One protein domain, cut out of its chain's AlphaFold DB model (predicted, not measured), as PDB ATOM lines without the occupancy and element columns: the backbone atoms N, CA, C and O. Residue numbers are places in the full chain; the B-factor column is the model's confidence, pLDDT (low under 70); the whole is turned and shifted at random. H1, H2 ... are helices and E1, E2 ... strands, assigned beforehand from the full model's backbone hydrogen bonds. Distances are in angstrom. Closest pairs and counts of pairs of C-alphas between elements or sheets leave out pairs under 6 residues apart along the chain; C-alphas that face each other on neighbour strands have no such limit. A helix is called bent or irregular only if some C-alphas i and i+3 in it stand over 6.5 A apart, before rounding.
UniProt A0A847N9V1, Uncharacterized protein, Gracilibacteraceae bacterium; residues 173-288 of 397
ATOM      1  N   LEU A 173      20.727   0.320 256.865       72.75
ATOM      2  CA  LEU A 173      22.074   0.102 257.374       72.75
ATOM      3  C   LEU A 173      22.996  -0.406 256.265       72.75
ATOM      4  O   LEU A 173      22.627  -1.252 255.457       72.75
ATOM      5  N   PHE A 174      24.231   0.079 256.277       74.81
ATOM      6  CA  PHE A 174      25.307  -0.338 255.387       74.81
ATOM      7  C   PHE A 174      26.537  -0.696 256.207       74.81
ATOM      8  O   PHE A 174      26.777  -0.132 257.279       74.81
ATOM      9  N   ILE A 175      27.350  -1.604 255.679       75.75
ATOM     10  CA  ILE A 175      28.647  -1.933 256.260       75.75
ATOM     11  C   ILE A 175      29.596  -0.764 255.995       75.75
ATOM     12  O   ILE A 175      29.882  -0.426 254.852       75.75
ATOM     13  N   LYS A 176      30.061  -0.119 257.066       68.31
ATOM     14  CA  LYS A 176      31.076   0.943 257.011       68.31
ATOM     15  C   LYS A 176      32.487   0.376 257.093       68.31
ATOM     16  O   LYS A 176      33.425   0.953 256.550       68.31
ATOM     17  N   TYR A 177      32.644  -0.687 257.873       68.50
ATOM     18  CA  TYR A 177      33.929  -1.311 258.135       68.50
ATOM     19  C   TYR A 177      33.727  -2.787 258.441       68.50
ATOM     20  O   TYR A 177      32.841  -3.138 259.220       68.50
ATOM     21  N   LEU A 178      34.576  -3.625 257.863       65.31
ATOM     22  CA  LEU A 178      34.608  -5.057 258.101       65.31
ATOM     23  C   LEU A 178      36.061  -5.507 258.248       65.31
ATOM     24  O   LEU A 178      36.953  -5.065 257.524       65.31
ATOM     25  N   SER A 179      36.292  -6.355 259.236       70.50
ATOM     26  CA  SER A 179      37.569  -6.982 259.560       70.50
ATOM     27  C   SER A 179      37.305  -8.362 260.149       70.50
ATOM     28  O   SER A 179      36.153  -8.695 260.424       70.50
ATOM     29  N   SER A 180      38.361  -9.133 260.402       68.88
ATOM     30  CA  SER A 180      38.253 -10.502 260.919       68.88
ATOM     31  C   SER A 180      37.498 -10.621 262.252       68.88
ATOM     32  O   SER A 180      36.886 -11.653 262.504       68.88
ATOM     33  N   SER A 181      37.488  -9.573 263.088       64.94
ATOM     34  CA  SER A 181      36.832  -9.585 264.408       64.94
ATOM     35  C   SER A 181      35.865  -8.425 264.668       64.94
ATOM     36  O   SER A 181      35.228  -8.374 265.721       64.94
ATOM     37  N   LYS A 182      35.726  -7.479 263.731       72.00
ATOM     38  CA  LYS A 182      34.871  -6.293 263.893       72.00
ATOM     39  C   LYS A 182      34.086  -5.977 262.626       72.00
ATOM     40  O   LYS A 182      34.663  -5.904 261.541       72.00
ATOM     41  N   LEU A 183      32.805  -5.673 262.808       73.69
ATOM     42  CA  LEU A 183      31.877  -5.177 261.799       73.69
ATOM     43  C   LEU A 183      31.231  -3.879 262.307       73.69
ATOM     44  O   LEU A 183      30.642  -3.852 263.382       73.69
ATOM     45  N   THR A 184      31.315  -2.800 261.536       73.12
ATOM     46  CA  THR A 184      30.642  -1.531 261.841       73.12
ATOM     47  C   THR A 184      29.528  -1.293 260.834       73.12
ATOM     48  O   THR A 184      29.789  -1.270 259.629       73.12
ATOM     49  N   LEU A 185      28.309  -1.052 261.320       75.81
ATOM     50  CA  LEU A 185      27.156  -0.703 260.489       75.81
ATOM     51  C   LEU A 185      26.765   0.758 260.713       75.81
ATOM     52  O   LEU A 185      26.766   1.244 261.844       75.81
ATOM     53  N   THR A 186      26.422   1.458 259.637       77.19
ATOM     54  CA  THR A 186      25.980   2.854 259.679       77.19
ATOM     55  C   THR A 186      24.845   3.088 258.697       77.19
ATOM     56  O   THR A 186      24.783   2.435 257.660       77.19
ATOM     57  N   ASN A 187      23.987   4.062 258.967       71.00
ATOM     58  CA  ASN A 187      23.119   4.627 257.934       71.00
ATOM     59  C   ASN A 187      23.800   5.802 257.203       71.00
ATOM     60  O   ASN A 187      24.894   6.238 257.578       71.00
ATOM     61  N   PHE A 188      23.154   6.311 256.149       63.62
ATOM     62  CA  PHE A 188      23.717   7.333 255.253       63.62
ATOM     63  C   PHE A 188      24.122   8.639 255.942       63.62
ATOM     64  O   PHE A 188      25.138   9.227 255.580       63.62
ATOM     65  N   ASP A 189      23.342   9.103 256.917       61.66
ATOM     66  CA  ASP A 189      23.626  10.332 257.666       61.66
ATOM     67  C   ASP A 189      24.451  10.075 258.941       61.66
ATOM     68  O   ASP A 189      24.726  11.003 259.700       61.66
ATOM     69  N   SER A 190      24.890   8.826 259.161       63.09
ATOM     70  CA  SER A 190      25.620   8.377 260.354       63.09
ATOM     71  C   SER A 190      24.886   8.614 261.683       63.09
ATOM     72  O   SER A 190      25.519   8.602 262.740       63.09
ATOM     73  N   SER A 191      23.564   8.813 261.661       63.50
ATOM     74  CA  SER A 191      22.750   8.943 262.876       63.50
ATOM     75  C   SER A 191      22.508   7.605 263.589       63.50
ATOM     76  O   SER A 191      22.269   7.581 264.798       63.50
ATOM     77  N   ILE A 192      22.608   6.484 262.872       67.56
ATOM     78  CA  ILE A 192      22.555   5.125 263.411       67.56
ATOM     79  C   ILE A 192      23.935   4.500 263.220       67.56
ATOM     80  O   ILE A 192      24.413   4.397 262.093       67.56
ATOM     81  N   TYR A 193      24.562   4.082 264.321       75.12
ATOM     82  CA  TYR A 193      25.917   3.539 264.336       75.12
ATOM     83  C   TYR A 193      25.988   2.305 265.238       75.12
ATOM     84  O   TYR A 193      25.703   2.401 266.433       75.12
ATOM     85  N   PHE A 194      26.384   1.168 264.670       75.88
ATOM     86  CA  PHE A 194      26.615  -0.081 265.387       75.88
ATOM     87  C   PHE A 194      28.081  -0.469 265.289       75.88
ATOM     88  O   PHE A 194      28.612  -0.578 264.185       75.88
ATOM     89  N   ASP A 195      28.702  -0.766 266.425       74.19
ATOM     90  CA  ASP A 195      29.967  -1.498 266.464       74.19
ATOM     91  C   ASP A 195      29.693  -2.926 266.931       74.19
ATOM     92  O   ASP A 195      29.248  -3.143 268.056       74.19
ATOM     93  N   ILE A 196      29.948  -3.896 266.062       78.00
ATOM     94  CA  ILE A 196      29.738  -5.320 266.308       78.00
ATOM     95  C   ILE A 196      31.108  -5.987 266.414       78.00
ATOM     96  O   ILE A 196      31.946  -5.845 265.523       78.00
ATOM     97  N   LEU A 197      31.351  -6.684 267.520       77.12
ATOM     98  CA  LEU A 197      32.624  -7.318 267.851       77.12
ATOM     99  C   LEU A 197      32.430  -8.813 268.072       77.12
ATOM    100  O   LEU A 197      31.540  -9.219 268.826       77.12
ATOM    101  N   ILE A 198      33.295  -9.603 267.444       78.50
ATOM    102  CA  ILE A 198      33.537 -10.994 267.816       78.50
ATOM    103  C   ILE A 198      34.529 -10.977 268.969       78.50
ATOM    104  O   ILE A 198      35.640 -10.469 268.824       78.50
ATOM    105  N   ASN A 199      34.120 -11.526 270.107       75.75
ATOM    106  CA  ASN A 199      35.024 -11.781 271.219       75.75
ATOM    107  C   ASN A 199      35.381 -13.257 271.218       75.75
ATOM    108  O   ASN A 199      34.490 -14.100 271.117       75.75
ATOM    109  N   ASP A 200      36.666 -13.548 271.353       78.12
ATOM    110  CA  ASP A 200      37.133 -14.908 271.552       78.12
ATOM    111  C   ASP A 200      36.765 -15.398 272.955       78.12
ATOM    112  O   ASP A 200      36.890 -14.672 273.943       78.12
ATOM    113  N   GLU A 201      36.291 -16.636 273.033       78.88
ATOM    114  CA  GLU A 201      35.808 -17.263 274.257       78.88
ATOM    115  C   GLU A 201      36.521 -18.601 274.438       78.88
ATOM    116  O   GLU A 201      36.282 -19.539 273.685       78.88
ATOM    117  N   TYR A 202      37.387 -18.684 275.444       71.50
ATOM    118  CA  TYR A 202      38.245 -19.854 275.681       71.50
ATOM    119  C   TYR A 202      37.848 -20.656 276.927       71.50
ATOM    120  O   TYR A 202      38.522 -21.608 277.298       71.50
ATOM    121  N   GLU A 203      36.772 -20.272 277.618       72.44
ATOM    122  CA  GLU A 203      36.411 -20.876 278.904       72.44
ATOM    123  C   GLU A 203      34.939 -21.283 278.924       72.44
ATOM    124  O   GLU A 203      34.088 -20.466 278.589       72.44
ATOM    125  N   PRO A 204      34.561 -22.482 279.388       67.25
ATOM    126  CA  PRO A 204      33.158 -22.880 279.449       67.25
ATOM    127  C   PRO A 204      32.300 -21.922 280.308       67.25
ATOM    128  O   PRO A 204      32.798 -21.247 281.217       67.25
ATOM    129  N   PRO A 205      30.979 -21.809 280.065       60.69
ATOM    130  CA  PRO A 205      30.128 -20.904 280.827       60.69
ATOM    131  C   PRO A 205      30.053 -21.390 282.280       60.69
ATOM    132  O   PRO A 205      29.734 -22.548 282.539       60.69
ATOM    133  N   GLY A 206      30.340 -20.512 283.246       61.84
ATOM    134  CA  GLY A 206      30.323 -20.881 284.667       61.84
ATOM    135  C   GLY A 206      31.563 -21.640 285.153       61.84
ATOM    136  O   GLY A 206      31.525 -22.183 286.255       61.84
ATOM    137  N   TYR A 207      32.646 -21.633 284.372       63.69
ATOM    138  CA  TYR A 207      33.963 -22.178 284.706       63.69
ATOM    139  C   TYR A 207      34.408 -21.881 286.158       63.69
ATOM    140  O   TYR A 207      34.729 -22.804 286.904       63.69
ATOM    141  N   GLU A 208      34.272 -20.631 286.617       57.09
ATOM    142  CA  GLU A 208      34.608 -20.220 287.995       57.09
ATOM    143  C   GLU A 208      33.771 -20.920 289.080       57.09
ATOM    144  O   GLU A 208      34.249 -21.171 290.184       57.09
ATOM    145  N   LYS A 209      32.502 -21.237 288.785       66.12
ATOM    146  CA  LYS A 209      31.593 -21.924 289.720       66.12
ATOM    147  C   LYS A 209      31.780 -23.439 289.705       66.12
ATOM    148  O   LYS A 209      31.444 -24.093 290.688       66.12
ATOM    149  N   LEU A 210      32.250 -23.982 288.583       63.69
ATOM    150  CA  LEU A 210      32.415 -25.416 288.350       63.69
ATOM    151  C   LEU A 210      33.831 -25.914 288.670       63.69
ATOM    152  O   LEU A 210      34.022 -27.123 288.762       63.69
ATOM    153  N   GLY A 211      34.800 -25.010 288.873       58.00
ATOM    154  CA  GLY A 211      36.174 -25.366 289.240       58.00
ATOM    155  C   GLY A 211      36.891 -26.196 288.174       58.00
ATOM    156  O   GLY A 211      37.725 -27.029 288.507       58.00
ATOM    157  N   ILE A 212      36.521 -26.013 286.905       63.72
ATOM    158  CA  ILE A 212      37.218 -26.614 285.759       63.72
ATOM    159  C   ILE A 212      38.608 -25.942 285.682       63.72
ATOM    160  O   ILE A 212      38.765 -24.857 286.227       63.72
ATOM    161  N   GLU A 213      39.639 -26.540 285.085       57.81
ATOM    162  CA  GLU A 213      40.941 -25.879 284.822       57.81
ATOM    163  C   GLU A 213      40.962 -25.292 283.396       57.81
ATOM    164  O   GLU A 213      40.275 -25.847 282.534       57.81
ATOM    165  N   PRO A 214      41.642 -24.157 283.127       60.09
ATOM    166  CA  PRO A 214      41.590 -23.521 281.818       60.09
ATOM    167  C   PRO A 214      42.314 -24.447 280.842       60.09
ATOM    168  O   PRO A 214      43.479 -24.777 281.058       60.09
ATOM    169  N   ASP A 215      41.612 -24.895 279.809       66.06
ATOM    170  CA  ASP A 215      42.130 -25.831 278.813       66.06
ATOM    171  C   ASP A 215      42.190 -25.101 277.469       66.06
ATOM    172  O   ASP A 215      41.203 -24.523 277.014       66.06
ATOM    173  N   ASP A 216      43.370 -25.096 276.857       67.56
ATOM    174  CA  ASP A 216      43.673 -24.421 275.595       67.56
ATOM    175  C   ASP A 216      42.927 -25.032 274.397       67.56
ATOM    176  O   ASP A 216      42.810 -24.406 273.344       67.56
ATOM    177  N   ARG A 217      42.365 -26.235 274.568       71.88
ATOM    178  CA  ARG A 217      41.565 -26.941 273.558       71.88
ATOM    179  C   ARG A 217      40.130 -26.438 273.445       71.88
ATOM    180  O   ARG A 217      39.391 -26.932 272.585       71.88
ATOM    181  N   TYR A 218      39.704 -25.524 274.314       77.69
ATOM    182  CA  TYR A 218      38.437 -24.823 274.149       77.69
ATOM    183  C   TYR A 218      38.610 -23.668 273.168       77.69
ATOM    184  O   TYR A 218      39.412 -22.765 273.389       77.69
ATOM    185  N   ASP A 219      37.807 -23.674 272.110       79.62
ATOM    186  CA  ASP A 219      37.704 -22.542 271.198       79.62
ATOM    187  C   ASP A 219      36.240 -22.155 271.012       79.62
ATOM    188  O   ASP A 219      35.343 -22.989 270.858       79.62
ATOM    189  N   GLY A 220      35.981 -20.859 271.067       83.94
ATOM    190  CA  GLY A 220      34.641 -20.312 271.099       83.94
ATOM    191  C   GLY A 220      34.624 -18.835 270.780       83.94
ATOM    192  O   GLY A 220      35.662 -18.174 270.682       83.94
ATOM    193  N   PHE A 221      33.419 -18.309 270.597       85.38
ATOM    194  CA  PHE A 221      33.222 -16.887 270.391       85.38
ATOM    195  C   PHE A 221      31.851 -16.415 270.877       85.38
ATOM    196  O   PHE A 221      30.908 -17.193 271.047       85.38
ATOM    197  N   SER A 222      31.742 -15.108 271.091       83.12
ATOM    198  CA  SER A 222      30.482 -14.396 271.285       83.12
ATOM    199  C   SER A 222      30.426 -13.187 270.353       83.12
ATOM    200  O   SER A 222      31.456 -12.600 270.017       83.12
ATOM    201  N   LEU A 223      29.225 -12.803 269.914       85.19
ATOM    202  CA  LEU A 223      29.021 -11.634 269.054       85.19
ATOM    203  C   LEU A 223      28.242 -10.579 269.826       85.19
ATOM    204  O   LEU A 223      27.104 -10.805 270.247       85.19
ATOM    205  N   VAL A 224      28.851  -9.413 269.995       76.06
ATOM    206  CA  VAL A 224      28.284  -8.312 270.771       76.06
ATOM    207  C   VAL A 224      28.165  -7.077 269.895       76.06
ATOM    208  O   VAL A 224      29.145  -6.661 269.287       76.06
ATOM    209  N   ALA A 225      26.994  -6.450 269.898       77.12
ATOM    210  CA  ALA A 225      26.747  -5.172 269.256       77.12
ATOM    211  C   ALA A 225      26.621  -4.040 270.279       77.12
ATOM    212  O   ALA A 225      25.947  -4.173 271.301       77.12
ATOM    213  N   TYR A 226      27.238  -2.904 269.976       75.81
ATOM    214  CA  TYR A 226      27.139  -1.668 270.741       75.81
ATOM    215  C   TYR A 226      26.327  -0.644 269.951       75.81
ATOM    216  O   TYR A 226      26.694  -0.295 268.828       75.81
ATOM    217  N   TYR A 227      25.237  -0.161 270.545       78.81
ATOM    218  CA  TYR A 227      24.343   0.830 269.948       78.81
ATOM    219  C   TYR A 227      23.754   1.739 271.027       78.81
ATOM    220  O   TYR A 227      23.240   1.243 272.025       78.81
ATOM    221  N   LYS A 228      23.824   3.067 270.835       73.75
ATOM    222  CA  LYS A 228      23.317   4.084 271.788       73.75
ATOM    223  C   LYS A 228      23.736   3.812 273.244       73.75
ATOM    224  O   LYS A 228      22.902   3.803 274.146       73.75
ATOM    225  N   ASP A 229      25.024   3.534 273.447       69.12
ATOM    226  CA  ASP A 229      25.633   3.202 274.748       69.12
ATOM    227  C   ASP A 229      25.078   1.937 275.433       69.12
ATOM    228  O   ASP A 229      25.363   1.676 276.603       69.12
ATOM    229  N   GLN A 230      24.314   1.112 274.712       69.38
ATOM    230  CA  GLN A 230      23.823  -0.182 275.176       69.38
ATOM    231  C   GLN A 230      24.582  -1.327 274.505       69.38
ATOM    232  O   GLN A 230      24.957  -1.259 273.331       69.38
ATOM    233  N   LYS A 231      24.807  -2.390 275.283       78.19
ATOM    234  CA  LYS A 231      25.419  -3.644 274.844       78.19
ATOM    235  C   LYS A 231      24.315  -4.655 274.543       78.19
ATOM    236  O   LYS A 231      23.541  -4.988 275.437       78.19
ATOM    237  N   TYR A 232      24.298  -5.183 273.328       81.25
ATOM    238  CA  TYR A 232      23.396  -6.241 272.883       81.25
ATOM    239  C   TYR A 232      24.211  -7.487 272.558       81.25
ATOM    240  O   TYR A 232      25.198  -7.420 271.827       81.25
ATOM    241  N   VAL A 233      23.822  -8.630 273.113       80.81
ATOM    242  CA  VAL A 233      24.452  -9.916 272.797       80.81
ATOM    243  C   VAL A 233      23.678 -10.515 271.629       80.81
ATOM    244  O   VAL A 233      22.538 -10.923 271.802       80.81
ATOM    245  N   MET A 234      24.274 -10.498 270.438       85.00
ATOM    246  CA  MET A 234      23.665 -11.070 269.235       85.00
ATOM    247  C   MET A 234      23.911 -12.572 269.160       85.00
ATOM    248  O   MET A 234      23.011 -13.318 268.820       85.00
ATOM    249  N   VAL A 235      25.118 -13.031 269.488       84.69
ATOM    250  CA  VAL A 235      25.423 -14.463 269.606       84.69
ATOM    251  C   VAL A 235      25.825 -14.704 271.053       84.69
ATOM    252  O   VAL A 235      26.817 -14.107 271.499       84.69
ATOM    253  N   PRO A 236      25.071 -15.521 271.807       80.56
ATOM    254  CA  PRO A 236      25.479 -15.914 273.144       80.56
ATOM    255  C   PRO A 236      26.796 -16.693 273.078       80.56
ATOM    256  O   PRO A 236      27.216 -17.148 272.021       80.56
ATOM    257  N   ARG A 237      27.470 -16.837 274.216       78.44
ATOM    258  CA  ARG A 237      28.749 -17.549 274.294       78.44
ATOM    259  C   ARG A 237      28.607 -18.978 273.749       78.44
ATOM    260  O   ARG A 237      27.947 -19.799 274.385       78.44
ATOM    261  N   THR A 238      29.263 -19.268 272.627       81.25
ATOM    262  CA  THR A 238      29.295 -20.598 272.004       81.25
ATOM    263  C   THR A 238      30.720 -21.127 272.020       81.25
ATOM    264  O   THR A 238      31.656 -20.382 271.738       81.25
ATOM    265  N   MET A 239      30.887 -22.405 272.351       79.81
ATOM    266  CA  MET A 239      32.191 -23.060 272.444       79.81
ATOM    267  C   MET A 239      32.132 -24.490 271.950       79.81
ATOM    268  O   MET A 239      31.122 -25.170 272.123       79.81
ATOM    269  N   VAL A 240      33.261 -24.938 271.417       80.25
ATOM    270  CA  VAL A 240      33.526 -26.328 271.065       80.25
ATOM    271  C   VAL A 240      34.816 -26.781 271.746       80.25
ATOM    272  O   VAL A 240      35.675 -25.975 272.100       80.25
ATOM    273  N   PHE A 241      34.936 -28.086 271.966       80.00
ATOM    274  CA  PHE A 241      36.110 -28.691 272.585       80.00
ATOM    275  C   PHE A 241      36.864 -29.545 271.568       80.00
ATOM    276  O   PHE A 241      36.253 -30.344 270.857       80.00
ATOM    277  N   GLY A 242      38.191 -29.400 271.514       71.56
ATOM    278  CA  GLY A 242      39.050 -30.207 270.645       71.56
ATOM    279  C   GLY A 242      38.928 -29.874 269.155       71.56
ATOM    280  O   GLY A 242      39.431 -30.622 268.319       71.56
ATOM    281  N   LYS A 243      38.288 -28.750 268.817       80.75
ATOM    282  CA  LYS A 243      38.185 -28.196 267.464       80.75
ATOM    283  C   LYS A 243      38.428 -26.691 267.512       80.75
ATOM    284  O   LYS A 243      38.116 -26.065 268.519       80.75
ATOM    285  N   ARG A 244      38.971 -26.117 266.438       80.12
ATOM    286  CA  ARG A 244      39.073 -24.665 266.243       80.12
ATOM    287  C   ARG A 244      37.967 -24.184 265.320       80.12
ATOM    288  O   ARG A 244      37.637 -24.861 264.350       80.12
ATOM    289  N   ILE A 245      37.407 -23.018 265.617       80.25
ATOM    290  CA  ILE A 245      36.362 -22.384 264.817       80.25
ATOM    291  C   ILE A 245      37.004 -21.307 263.939       80.25
ATOM    292  O   ILE A 245      37.643 -20.378 264.433       80.25
ATOM    293  N   ASP A 246      36.764 -21.368 262.632       79.81
ATOM    294  CA  ASP A 246      37.075 -20.281 261.704       79.81
ATOM    295  C   ASP A 246      36.051 -19.138 261.868       79.81
ATOM    296  O   ASP A 246      35.044 -19.035 261.157       79.81
ATOM    297  N   LYS A 247      36.294 -18.296 262.880       81.06
ATOM    298  CA  LYS A 247      35.426 -17.177 263.293       81.06
ATOM    299  C   LYS A 247      35.297 -16.114 262.209       81.06
ATOM    300  O   LYS A 247      34.226 -15.531 262.044       81.06
ATOM    301  N   GLU A 248      36.366 -15.888 261.451       76.31
ATOM    302  CA  GLU A 248      36.378 -14.936 260.344       76.31
ATOM    303  C   GLU A 248      35.450 -15.420 259.224       76.31
ATOM    304  O   GLU A 248      34.539 -14.704 258.800       76.31
ATOM    305  N   LYS A 249      35.597 -16.676 258.791       79.00
ATOM    306  CA  LYS A 249      34.711 -17.273 257.786       79.00
ATOM    307  C   LYS A 249      33.268 -17.376 258.283       79.00
ATOM    308  O   LYS A 249      32.343 -17.173 257.490       79.00
ATOM    309  N   TRP A 250      33.056 -17.644 259.576       82.50
ATOM    310  CA  TRP A 250      31.727 -17.593 260.191       82.50
ATOM    311  C   TRP A 250      31.116 -16.187 260.097       82.50
ATOM    312  O   TRP A 250      29.964 -16.065 259.668       82.50
ATOM    313  N   LEU A 251      31.882 -15.136 260.419       77.38
ATOM    314  CA  LEU A 251      31.443 -13.739 260.330       77.38
ATOM    315  C   LEU A 251      30.969 -13.412 258.915       77.38
ATOM    316  O   LEU A 251      29.827 -12.985 258.745       77.38
ATOM    317  N   TYR A 252      31.807 -13.674 257.904       75.75
ATOM    318  CA  TYR A 252      31.492 -13.372 256.506       75.75
ATOM    319  C   TYR A 252      30.242 -14.103 256.007       75.75
ATOM    320  O   TYR A 252      29.419 -13.509 255.312       75.75
ATOM    321  N   ARG A 253      30.057 -15.376 256.382       80.69
ATOM    322  CA  ARG A 253      28.874 -16.158 255.980       80.69
ATOM    323  C   ARG A 253      27.577 -15.679 256.633       80.69
ATOM    324  O   ARG A 253      26.505 -15.948 256.098       80.69
ATOM    325  N   ASN A 254      27.657 -14.992 257.772       80.69
ATOM    326  CA  ASN A 254      26.488 -14.586 258.554       80.69
ATOM    327  C   ASN A 254      26.195 -13.077 258.496       80.69
ATOM    328  O   ASN A 254      25.281 -12.631 259.187       80.69
ATOM    329  N   ILE A 255      26.886 -12.303 257.650       80.56
ATOM    330  CA  ILE A 255      26.691 -10.846 257.511       80.56
ATOM    331  C   ILE A 255      25.215 -10.472 257.332       80.56
ATOM    332  O   ILE A 255      24.717  -9.626 258.070       80.56
ATOM    333  N   ASP A 256      24.487 -11.139 256.432       81.19
ATOM    334  CA  ASP A 256      23.071 -10.831 256.175       81.19
ATOM    335  C   ASP A 256      22.186 -11.040 257.413       81.19
ATOM    336  O   ASP A 256      21.234 -10.295 257.654       81.19
ATOM    337  N   ARG A 257      22.490 -12.063 258.225       83.88
ATOM    338  CA  ARG A 257      21.778 -12.328 259.484       83.88
ATOM    339  C   ARG A 257      22.123 -11.277 260.533       83.88
ATOM    340  O   ARG A 257      21.226 -10.794 261.218       83.88
ATOM    341  N   ILE A 258      23.394 -10.890 260.616       85.44
ATOM    342  CA  ILE A 258      23.878  -9.858 261.539       85.44
ATOM    343  C   ILE A 258      23.260  -8.496 261.199       85.44
ATOM    344  O   ILE A 258      22.822  -7.783 262.100       85.44
ATOM    345  N   MET A 259      23.145  -8.160 259.910       83.44
ATOM    346  CA  MET A 259      22.472  -6.942 259.454       83.44
ATOM    347  C   MET A 259      21.005  -6.914 259.885       83.44
ATOM    348  O   MET A 259      20.584  -5.938 260.500       83.44
ATOM    349  N   LYS A 260      20.254  -8.002 259.674       85.38
ATOM    350  CA  LYS A 260      18.862  -8.106 260.149       85.38
ATOM    351  C   LYS A 260      18.744  -7.958 261.667       85.38
ATOM    352  O   LYS A 260      17.830  -7.298 262.151       85.38
ATOM    353  N   CYS A 261      19.677  -8.530 262.428       85.94
ATOM    354  CA  CYS A 261      19.698  -8.370 263.883       85.94
ATOM    355  C   CYS A 261      19.936  -6.905 264.281       85.94
ATOM    356  O   CYS A 261      19.273  -6.397 265.181       85.94
ATOM    357  N   ALA A 262      20.837  -6.200 263.593       83.69
ATOM    358  CA  ALA A 262      21.076  -4.777 263.829       83.69
ATOM    359  C   ALA A 262      19.865  -3.906 263.455       83.69
ATOM    360  O   ALA A 262      19.533  -2.979 264.192       83.69
ATOM    361  N   GLU A 263      19.166  -4.229 262.362       84.88
ATOM    362  CA  GLU A 263      17.903  -3.583 261.983       84.88
ATOM    363  C   GLU A 263      16.830  -3.785 263.062       84.88
ATOM    364  O   GLU A 263      16.186  -2.821 263.483       84.88
ATOM    365  N   ASN A 264      16.695  -5.007 263.584       83.88
ATOM    366  CA  ASN A 264      15.764  -5.320 264.668       83.88
ATOM    367  C   ASN A 264      16.106  -4.558 265.958       83.88
ATOM    368  O   ASN A 264      15.207  -3.995 266.584       83.88
ATOM    369  N   ILE A 265      17.391  -4.448 266.320       83.31
ATOM    370  CA  ILE A 265      17.834  -3.639 267.470       83.31
ATOM    371  C   ILE A 265      17.525  -2.154 267.246       83.31
ATOM    372  O   ILE A 265      17.003  -1.494 268.145       83.31
ATOM    373  N   ALA A 266      17.800  -1.621 266.051       81.88
ATOM    374  CA  ALA A 266      17.496  -0.230 265.712       81.88
ATOM    375  C   ALA A 266      15.987   0.065 265.784       81.88
ATOM    376  O   ALA A 266      15.594   1.152 266.211       81.88
ATOM    377  N   ALA A 267      15.153  -0.916 265.421       81.69
ATOM    378  CA  ALA A 267      13.695  -0.861 265.498       81.69
ATOM    379  C   ALA A 267      13.122  -1.161 266.902       81.69
ATOM    380  O   ALA A 267      11.916  -1.028 267.108       81.69
ATOM    381  N   GLY A 268      13.955  -1.553 267.875       79.31
ATOM    382  CA  GLY A 268      13.526  -1.899 269.236       79.31
ATOM    383  C   GLY A 268      12.821  -3.258 269.362       79.31
ATOM    384  O   GLY A 268      12.102  -3.488 270.333       79.31
ATOM    385  N   ILE A 269      13.007  -4.153 268.391       84.62
ATOM    386  CA  ILE A 269      12.447  -5.509 268.367       84.62
ATOM    387  C   ILE A 269      13.408  -6.448 269.112       84.62
ATOM    388  O   ILE A 269      14.607  -6.434 268.861       84.62
ATOM    389  N   GLN A 270      12.893  -7.291 270.016       79.94
ATOM    390  CA  GLN A 270      13.700  -8.217 270.835       79.94
ATOM    391  C   GLN A 270      14.171  -9.492 270.102       79.94
ATOM    392  O   GLN A 270      14.650 -10.423 270.737       79.94
ATOM    393  N   ASP A 271      14.048  -9.540 268.778       82.56
ATOM    394  CA  ASP A 271      14.422 -10.685 267.945       82.56
ATOM    395  C   ASP A 271      15.767 -10.416 267.254       82.56
ATOM    396  O   ASP A 271      15.826 -10.038 266.087       82.56
ATOM    397  N   TYR A 272      16.858 -10.488 268.012       84.25
ATOM    398  CA  TYR A 272      18.212 -10.187 267.517       84.25
ATOM    399  C   TYR A 272      19.259 -11.226 267.943       84.25
ATOM    400  O   TYR A 272      20.456 -11.011 267.737       84.25
ATOM    401  N   GLU A 273      18.815 -12.334 268.546       83.94
ATOM    402  CA  GLU A 273      19.679 -13.438 268.958       83.94
ATOM    403  C   GLU A 273      19.854 -14.452 267.818       83.94
ATOM    404  O   GLU A 273      18.894 -14.955 267.235       83.94
ATOM    405  N   ILE A 274      21.104 -14.782 267.519       84.62
ATOM    406  CA  ILE A 274      21.516 -15.800 266.563       84.62
ATOM    407  C   ILE A 274      21.956 -17.022 267.365       84.62
ATOM    408  O   ILE A 274      22.980 -17.004 268.051       84.62
ATOM    409  N   ILE A 275      21.190 -18.104 267.252       80.31
ATOM    410  CA  ILE A 275      21.548 -19.395 267.839       80.31
ATOM    411  C   ILE A 275      22.558 -20.078 266.914       80.31
ATOM    412  O   ILE A 275      22.270 -20.317 265.741       80.31
ATOM    413  N   VAL A 276      23.739 -20.378 267.453       80.88
ATOM    414  CA  VAL A 276      24.798 -21.128 266.769       80.88
ATOM    415  C   VAL A 276      24.842 -22.524 267.375       80.88
ATOM    416  O   VAL A 276      25.165 -22.673 268.551       80.88
ATOM    417  N   ASP A 277      24.488 -23.531 266.582       76.00
ATOM    418  CA  ASP A 277      24.589 -24.944 266.948       76.00
ATOM    419  C   ASP A 277      25.827 -25.598 266.309       76.00
ATOM    420  O   ASP A 277      26.418 -25.067 265.367       76.00
ATOM    421  N   GLU A 278      26.238 -26.764 266.816       68.19
ATOM    422  CA  GLU A 278      27.404 -27.494 266.290       68.19
ATOM    423  C   GLU A 278      27.253 -27.857 264.801       68.19
ATOM    424  O   GLU A 278      28.237 -27.851 264.065       68.19
ATOM    425  N   LEU A 279      26.021 -28.103 264.337       72.75
ATOM    426  CA  LEU A 279      25.709 -28.378 262.928       72.75
ATOM    427  C   LEU A 279      25.987 -27.161 262.034       72.75
ATOM    428  O   LEU A 279      26.547 -27.301 260.950       72.75
ATOM    429  N   SER A 280      25.661 -25.947 262.487       72.94
ATOM    430  CA  SER A 280      25.957 -24.707 261.756       72.94
ATOM    431  C   SER A 280      27.454 -24.404 261.644       72.94
ATOM    432  O   SER A 280      27.854 -23.593 260.803       72.94
ATOM    433  N   LEU A 281      28.277 -25.057 262.468       76.56
ATOM    434  CA  LEU A 281      29.728 -24.909 262.501       76.56
ATOM    435  C   LEU A 281      30.471 -26.030 261.759       76.56
ATOM    436  O   LEU A 281      31.687 -25.939 261.642       76.56
ATOM    437  N   GLU A 282      29.791 -27.055 261.231       73.88
ATOM    438  CA  GLU A 282      30.433 -28.256 260.664       73.88
ATOM    439  C   GLU A 282      31.493 -27.926 259.590       73.88
ATOM    440  O   GLU A 282      32.627 -28.386 259.681       73.88
ATOM    441  N   ASP A 283      31.180 -27.017 258.657       75.00
ATOM    442  CA  ASP A 283      32.087 -26.552 257.582       75.00
ATOM    443  C   ASP A 283      33.097 -25.459 258.007       75.00
ATOM    444  O   ASP A 283      33.809 -24.864 257.176       75.00
ATOM    445  N   LEU A 284      33.068 -25.095 259.286       79.88
ATOM    446  CA  LEU A 284      33.815 -23.991 259.890       79.88
ATOM    447  C   LEU A 284      34.718 -24.469 261.026       79.88
ATOM    448  O   LEU A 284      35.427 -23.654 261.610       79.88
ATOM    449  N   MET A 285      34.699 -25.766 261.327       81.31
ATOM    450  CA  MET A 285      35.544 -26.372 262.337       81.31
ATOM    451  C   MET A 285      36.721 -27.101 261.699       81.31
ATOM    452  O   MET A 285      36.559 -27.867 260.752       81.31
ATOM    453  N   THR A 286      37.898 -26.910 262.274       77.69
ATOM    454  CA  THR A 286      39.070 -27.753 262.037       77.69
ATOM    455  C   THR A 286      39.407 -28.507 263.312       77.69
ATOM    456  O   THR A 286      39.116 -28.035 264.413       77.69
ATOM    457  N   ASP A 287      39.980 -29.702 263.193       70.31
ATOM    458  CA  ASP A 287      40.422 -30.438 264.376       70.31
ATOM    459  C   ASP A 287      41.498 -29.630 265.116       70.31
ATOM    460  O   ASP A 287      42.338 -28.964 264.501       70.31
ATOM    461  N   TYR A 288      41.451 -29.647 266.451       51.06
ATOM    462  CA  TYR A 288      42.486 -29.021 267.263       51.06
ATOM    463  C   TYR A 288      43.764 -29.840 267.118       51.06
ATOM    464  O   TYR A 288      43.967 -30.855 267.784       51.06
TER     465      TYR A 288
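This is residues 173 to 288 of the 397 residues of an uncharacterized protein of Gracilibacteraceae bacterium (UniProt A0A847N9V1). A twisted sheet of five strands, E1 to E5, curls round one kinked helix, H2, on one of its faces, and its other face is bare of helices. Where E4 begins and E5 ends, a small two-stranded piece, E6 and E7, sits with the short helix H3, while residues 206 to 211, with H1, stick out. The printed part has 116 residues, with three named helices and seven named strands in the order E1 E2 E3 H1 E4 E5 E6 H2 H3 E7, and its class is mixed, helices and strands. The large sheet has the order E1 - E2 - E3 - E4 - E5, all antiparallel. The whole is compact, with a radius of gyration of the C-alphas of 15.2 A, and elongated, spanning 48 by 31 by 21 A.

E1 is residues 174 to 178, 10.8 A long, beginning at C-alpha 174 at (25.307, -0.338, 255.387). E2, residues 182 to 186, and E3, residues 193 to 200 and 22.8 A long, follow. H1 is residues 207 to 210. E4, residues 218 to 227, is 29.6 A long, and E5, residues 230 to 241, is 31.2 A long. E6 is residues 243 to 245. H2, residues 247 to 266, is 24.8 A long and begins at C-alpha 247 at (35.426, -17.177, 263.293). H3 is residues 279 to 284, and E7, residues 285 to 287, ends at C-alpha 287 at (40.422, -30.438, 264.376).

E1, E2 and E3 form a meander, each strand the antiparallel neighbour of the one before; N 176 and O 184 are 2.8 A apart, and N 183 and O 196 2.9 A. Between E3 and E4, N 197 and O 224 are 2.8 A apart. E4 and E5 are a hairpin, with N 225 and O 232 2.8 A apart. H2 is on this sheet, in two layers, helix on one face; its closest C-alphas to E5 are those of Cys 261 and Met 234, 7.2 A apart. H2 has a kink of 67 degrees near residue 254. H2 and H3 are irregular: C-alphas 253 and 256 are 7.9 A apart, and C-alphas 280 and 283 7.6 A. H2 touches H3 with residues 247 to 250 alone, closest at the C-alphas of Trp 250 and Leu 284, 6.7 A, at a steep tilt of 48 degrees, opposite ways. E6 and E7 are antiparallel, with N 244 and O 286 2.8 A apart. H1 touches no helix and is not on the sheet. O i to N i+4 pairs are within hydrogen-bond range in 14 of 16 cases in H2 and 0 of 2 in H3, where 2 of 3 O i to N i+3 pairs are; H1 is too short for an O i to N i+4 pair.

The C-alphas farthest apart are those of Asp 189 and Gly 211, 49.3 A. The printed part has no cut. The link from H2 to H3, residues 267 to 278, is long. The mean pLDDT of the printed part is 75.4, and 27 residues are under 70, among them residues 188 to 192 and 204 to 216.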